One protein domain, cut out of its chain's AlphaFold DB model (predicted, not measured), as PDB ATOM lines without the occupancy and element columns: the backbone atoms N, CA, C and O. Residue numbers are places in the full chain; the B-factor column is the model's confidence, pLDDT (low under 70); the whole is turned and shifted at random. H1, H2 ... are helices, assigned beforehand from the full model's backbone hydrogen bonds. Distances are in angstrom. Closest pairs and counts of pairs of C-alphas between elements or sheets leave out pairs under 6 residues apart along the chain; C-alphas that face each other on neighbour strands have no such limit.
ATOM      1  N   VAL A  82      81.451 -34.697  -7.755       78.12
ATOM      2  CA  VAL A  82      82.421 -33.763  -7.169       78.12
ATOM      3  C   VAL A  82      82.979 -34.283  -5.839       78.12
ATOM      4  O   VAL A  82      84.149 -34.042  -5.549       78.12
ATOM      5  N   GLN A  83      82.194 -35.034  -5.057       81.44
ATOM      6  CA  GLN A  83      82.664 -35.603  -3.792       81.44
ATOM      7  C   GLN A  83      83.707 -36.692  -4.045       81.44
ATOM      8  O   GLN A  83      84.763 -36.699  -3.418       81.44
ATOM      9  N   LYS A  84      83.477 -37.560  -5.032       83.88
ATOM     10  CA  LYS A  84      84.460 -38.573  -5.431       83.88
ATOM     11  C   LYS A  84      85.735 -37.948  -5.993       83.88
ATOM     12  O   LYS A  84      86.830 -38.395  -5.659       83.88
ATOM     13  N   MET A  85      85.618 -36.894  -6.808       82.81
ATOM     14  CA  MET A  85      86.785 -36.139  -7.295       82.81
ATOM     15  C   MET A  85      87.599 -35.560  -6.132       82.81
ATOM     16  O   MET A  85      88.828 -35.650  -6.126       82.81
ATOM     17  N   GLN A  86      86.909 -35.004  -5.137       83.62
ATOM     18  CA  GLN A  86      87.508 -34.457  -3.929       83.62
ATOM     19  C   GLN A  86      88.217 -35.532  -3.098       83.62
ATOM     20  O   GLN A  86      89.366 -35.347  -2.700       83.62
ATOM     21  N   GLU A  87      87.554 -36.656  -2.832       86.62
ATOM     22  CA  GLU A  87      88.119 -37.773  -2.072       86.62
ATOM     23  C   GLU A  87      89.389 -38.300  -2.739       86.62
ATOM     24  O   GLU A  87      90.411 -38.457  -2.072       86.62
ATOM     25  N   LEU A  88      89.364 -38.501  -4.060       86.31
ATOM     26  CA  LEU A  88      90.525 -38.954  -4.824       86.31
ATOM     27  C   LEU A  88      91.686 -37.957  -4.732       86.31
ATOM     28  O   LEU A  88      92.827 -38.373  -4.549       86.31
ATOM     29  N   MET A  89      91.404 -36.653  -4.814       83.38
ATOM     30  CA  MET A  89      92.428 -35.610  -4.710       83.38
ATOM     31  C   MET A  89      93.054 -35.548  -3.314       83.38
ATOM     32  O   MET A  89      94.270 -35.437  -3.189       83.38
ATOM     33  N   ASN A  90      92.235 -35.637  -2.262       84.12
ATOM     34  CA  ASN A  90      92.711 -35.598  -0.877       84.12
ATOM     35  C   ASN A  90      93.409 -36.899  -0.451       84.12
ATOM     36  O   ASN A  90      94.219 -36.878   0.476       84.12
ATOM     37  N   SER A  91      93.101 -38.015  -1.117       84.81
ATOM     38  CA  SER A  91      93.708 -39.322  -0.846       84.81
ATOM     39  C   SER A  91      95.111 -39.464  -1.433       84.81
ATOM     40  O   SER A  91      95.870 -40.304  -0.956       84.81
ATOM     41  N   ASP A  92      95.471 -38.673  -2.450       82.81
ATOM     42  CA  ASP A  92      96.785 -38.755  -3.087       82.81
ATOM     43  C   ASP A  92      97.802 -37.805  -2.409       82.81
ATOM     44  O   ASP A  92      97.732 -36.577  -2.563       82.81
ATOM     45  N   PRO A  93      98.789 -38.344  -1.663       81.06
ATOM     46  CA  PRO A  93      99.773 -37.529  -0.961       81.06
ATOM     47  C   PRO A  93     100.719 -36.782  -1.913       81.06
ATOM     48  O   PRO A  93     101.254 -35.740  -1.531       81.06
ATOM     49  N   ALA A  94     100.925 -37.264  -3.143       82.62
ATOM     50  CA  ALA A  94     101.784 -36.604  -4.123       82.62
ATOM     51  C   ALA A  94     101.109 -35.348  -4.690       82.62
ATOM     52  O   ALA A  94     101.742 -34.298  -4.818       82.62
ATOM     53  N   ILE A  95      99.801 -35.431  -4.946       80.38
ATOM     54  CA  ILE A  95      98.983 -34.281  -5.350       80.38
ATOM     55  C   ILE A  95      98.937 -33.252  -4.224       80.38
ATOM     56  O   ILE A  95      99.168 -32.063  -4.447       80.38
ATOM     57  N   LYS A  96      98.757 -33.721  -2.991       82.94
ATOM     58  CA  LYS A  96      98.780 -32.888  -1.791       82.94
ATOM     59  C   LYS A  96     100.102 -32.159  -1.573       82.94
ATOM     60  O   LYS A  96     100.093 -30.966  -1.275       82.94
ATOM     61  N   ALA A  97     101.227 -32.837  -1.778       83.06
ATOM     62  CA  ALA A  97     102.549 -32.224  -1.691       83.06
ATOM     63  C   ALA A  97     102.801 -31.182  -2.795       83.06
ATOM     64  O   ALA A  97     103.537 -30.223  -2.572       83.06
ATOM     65  N   ARG A  98     102.199 -31.350  -3.980       77.94
ATOM     66  CA  ARG A  98     102.369 -30.437  -5.124       77.94
ATOM     67  C   ARG A  98     101.460 -29.214  -5.088       77.94
ATOM     68  O   ARG A  98     101.920 -28.124  -5.410       77.94
ATOM     69  N   ILE A  99     100.192 -29.394  -4.732       78.06
ATOM     70  CA  ILE A  99      99.202 -28.310  -4.656       78.06
ATOM     71  C   ILE A  99      99.375 -27.511  -3.358       78.06
ATOM     72  O   ILE A  99      99.217 -26.289  -3.348       78.06
ATOM     73  N   GLY A 100      99.743 -28.196  -2.274       83.31
ATOM     74  CA  GLY A 100      99.802 -27.637  -0.930       83.31
ATOM     75  C   GLY A 100      98.461 -27.740  -0.202       83.31
ATOM     76  O   GLY A 100      97.391 -27.694  -0.809       83.31
ATOM     77  N   GLN A 101      98.529 -27.872   1.126       81.31
ATOM     78  CA  GLN A 101      97.363 -28.037   2.000       81.31
ATOM     79  C   GLN A 101      96.385 -26.858   1.886       81.31
ATOM     80  O   GLN A 101      95.198 -27.076   1.703       81.31
ATOM     81  N   GLU A 102      96.887 -25.621   1.912       83.25
ATOM     82  CA  GLU A 102      96.057 -24.409   1.844       83.25
ATOM     83  C   GLU A 102      95.237 -24.328   0.547       83.25
ATOM     84  O   GLU A 102      94.039 -24.041   0.558       83.25
ATOM     85  N   ASN A 103      95.870 -24.642  -0.584       81.38
ATOM     86  CA  ASN A 103      95.202 -24.628  -1.879       81.38
ATOM     87  C   ASN A 103      94.212 -25.785  -2.015       81.38
ATOM     88  O   ASN A 103      93.138 -25.588  -2.580       81.38
ATOM     89  N   LEU A 104      94.528 -26.960  -1.461       82.69
ATOM     90  CA  LEU A 104      93.575 -28.065  -1.377       82.69
ATOM     91  C   LEU A 104      92.369 -27.722  -0.504       82.69
ATOM     92  O   LEU A 104      91.242 -28.009  -0.896       82.69
ATOM     93  N   ASP A 105      92.571 -27.067   0.637       86.88
ATOM     94  CA  ASP A 105      91.475 -26.643   1.507       86.88
ATOM     95  C   ASP A 105      90.571 -25.629   0.792       86.88
ATOM     96  O   ASP A 105      89.345 -25.742   0.851       86.88
ATOM     97  N   LYS A 106      91.147 -24.709   0.007       84.00
ATOM     98  CA  LYS A 106      90.371 -23.797  -0.845       84.00
ATOM     99  C   LYS A 106      89.636 -24.505  -1.980       84.00
ATOM    100  O   LYS A 106      88.464 -24.213  -2.212       84.00
ATOM    101  N   MET A 107      90.264 -25.476  -2.643       79.56
ATOM    102  CA  MET A 107      89.589 -26.337  -3.626       79.56
ATOM    103  C   MET A 107      88.399 -27.058  -3.001       79.56
ATOM    104  O   MET A 107      87.307 -27.057  -3.571       79.56
ATOM    105  N   ASN A 108      88.605 -27.620  -1.810       84.00
ATOM    106  CA  ASN A 108      87.591 -28.333  -1.055       84.00
ATOM    107  C   ASN A 108      86.416 -27.420  -0.685       84.00
ATOM    108  O   ASN A 108      85.261 -27.831  -0.805       84.00
ATOM    109  N   GLU A 109      86.697 -26.180  -0.286       84.00
ATOM    110  CA  GLU A 109      85.706 -25.145   0.020       84.00
ATOM    111  C   GLU A 109      84.851 -24.808  -1.216       84.00
ATOM    112  O   GLU A 109      83.618 -24.873  -1.151       84.00
ATOM    113  N   PHE A 110      85.480 -24.537  -2.367       82.69
ATOM    114  CA  PHE A 110      84.769 -24.234  -3.615       82.69
ATOM    115  C   PHE A 110      83.928 -25.421  -4.104       82.69
ATOM    116  O   PHE A 110      82.748 -25.253  -4.435       82.69
ATOM    117  N   MET A 111      84.503 -26.629  -4.108       76.12
ATOM    118  CA  MET A 111      83.813 -27.871  -4.474       76.12
ATOM    119  C   MET A 111      82.596 -28.116  -3.579       76.12
ATOM    120  O   MET A 111      81.489 -28.293  -4.090       76.12
ATOM    121  N   SER A 112      82.768 -28.045  -2.256       76.50
ATOM    122  CA  SER A 112      81.691 -28.267  -1.279       76.50
ATOM    123  C   SER A 112      80.549 -27.264  -1.439       76.50
ATOM    124  O   SER A 112      79.375 -27.618  -1.303       76.50
ATOM    125  N   ASN A 113      80.870 -26.010  -1.766       74.62
ATOM    126  CA  ASN A 113      79.867 -24.980  -2.017       74.62
ATOM    127  C   ASN A 113      79.082 -25.241  -3.316       74.62
ATOM    128  O   ASN A 113      77.860 -25.084  -3.371       74.62
ATOM    129  N   SER A 114      79.764 -25.702  -4.366       66.50
ATOM    130  CA  SER A 114      79.111 -26.028  -5.638       66.50
ATOM    131  C   SER A 114      78.267 -27.301  -5.602       66.50
ATOM    132  O   SER A 114      77.168 -27.294  -6.157       66.50
ATOM    133  N   GLY A 115      78.711 -28.351  -4.898       59.84
ATOM    134  CA  GLY A 115      77.935 -29.579  -4.717       59.84
ATOM    135  C   GLY A 115      76.596 -29.273  -4.049       59.84
ATOM    136  O   GLY A 115      75.546 -29.664  -4.549       59.84
ATOM    137  N   ARG A 116      76.612 -28.421  -3.014       58.69
ATOM    138  CA  ARG A 116      75.403 -27.937  -2.327       58.69
ATOM    139  C   ARG A 116      74.458 -27.150  -3.247       58.69
ATOM    140  O   ARG A 116      73.236 -27.234  -3.110       58.69
ATOM    141  N   THR A 117      75.013 -26.401  -4.199       52.19
ATOM    142  CA  THR A 117      74.248 -25.576  -5.148       52.19
ATOM    143  C   THR A 117      73.568 -26.436  -6.221       52.19
ATOM    144  O   THR A 117      72.404 -26.202  -6.545       52.19
ATOM    145  N   MET A 118      74.237 -27.488  -6.710       48.38
ATOM    146  CA  MET A 118      73.645 -28.459  -7.641       48.38
ATOM    147  C   MET A 118      72.531 -29.296  -6.988       48.38
ATOM    148  O   MET A 118      71.472 -29.466  -7.591       48.38
ATOM    149  N   THR A 119      72.696 -29.726  -5.732       46.50
ATOM    150  CA  THR A 119      71.634 -30.430  -4.983       46.50
ATOM    151  C   THR A 119      70.411 -29.539  -4.735       46.50
ATOM    152  O   THR A 119      69.273 -29.994  -4.821       46.50
ATOM    153  N   THR A 120      70.622 -28.243  -4.486       48.38
ATOM    154  CA  THR A 120      69.525 -27.281  -4.273       48.38
ATOM    155  C   THR A 120      68.746 -27.000  -5.563       48.38
ATOM    156  O   THR A 120      67.528 -26.810  -5.518       48.38
ATOM    157  N   ASN A 121      69.410 -27.017  -6.725       42.81
ATOM    158  CA  ASN A 121      68.754 -26.753  -8.007       42.81
ATOM    159  C   ASN A 121      67.960 -27.961  -8.541       42.81
ATOM    160  O   ASN A 121      66.937 -27.773  -9.196       42.81
ATOM    161  N   GLY A 122      68.355 -29.193  -8.193       43.38
ATOM    162  CA  GLY A 122      67.581 -30.406  -8.500       43.38
ATOM    163  C   GLY A 122      66.230 -30.476  -7.773       43.38
ATOM    164  O   GLY A 122      65.260 -31.005  -8.310       43.38
ATOM    165  N   ASN A 123      66.120 -29.860  -6.592       43.81
ATOM    166  CA  ASN A 123      64.886 -29.862  -5.801       43.81
ATOM    167  C   ASN A 123      63.864 -28.783  -6.207       43.81
ATOM    168  O   ASN A 123      62.745 -28.784  -5.694       43.81
TER     169      ASN A 123
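AT A GLANCE: This is residues 82 to 123 of the 133 residues of an uncharacterized protein of Desulfosporosinus sp. I2 (UniProt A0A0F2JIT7). One long helix, H3, makes the length of a flat-sided U: the short helix H1 runs back beside part of it, and the small helix H2 crosses between them at the closed end. The far part of H3, residues 116 to 122, sticks out past H1 together with Asn 123. The printed part has 42 residues with three named helices in the order H1, H2, H3 and no named strand, and its class is all helix. It is loose, with a radius of gyration of the C-alphas of 11.7 A, and spans 38 by 17 by 8 A.

HOW THE PARTS SIT: H3, residues 101 to 122, is the longest helix. H1, residues 82 to 91, touches H3, with the C-alphas of Val 82 and Gly 115 the closest at 6.6 A. Their lines stand at a shallow tilt of 19 degrees, and they run opposite ways. H2, residues 93 to 99, is close to H3 but not clearly touching; the closest C-alphas, those of Lys 96 and Leu 104, are 7.1 A apart. The lines of H2 and H3 are about perpendicular, at 88 degrees. H1 and H2 only just touch, only at the corner by their link, with 3 pairs of C-alphas within 8 A; the closest are those of Asn 90 and Lys 96, 6.7 A apart. Their lines are only just about perpendicular, at 73 degrees. In H1, H2 and H3 every O i to N i+4 pair is within hydrogen-bond range.

IN THESE COORDINATES: H3 measures 31.7 A from C-alpha 101 at (97.363, -28.037, 2.000) to C-alpha 122 at (67.581, -30.406, -8.500). H1 measures 14.1 A and begins with C-alpha 82 at (82.421, -33.763, -7.169). H2 measures 9.9 A.

THE WHOLE: The two C-alphas farthest apart, those of Ala 97 and Asn 123, are 38.0 A apart. The printed part has no cut, and the links H1 to H2 and H2 to H3 are tight. The mean pLDDT of the printed part is 74.6; residues 114 to 123 are under 70.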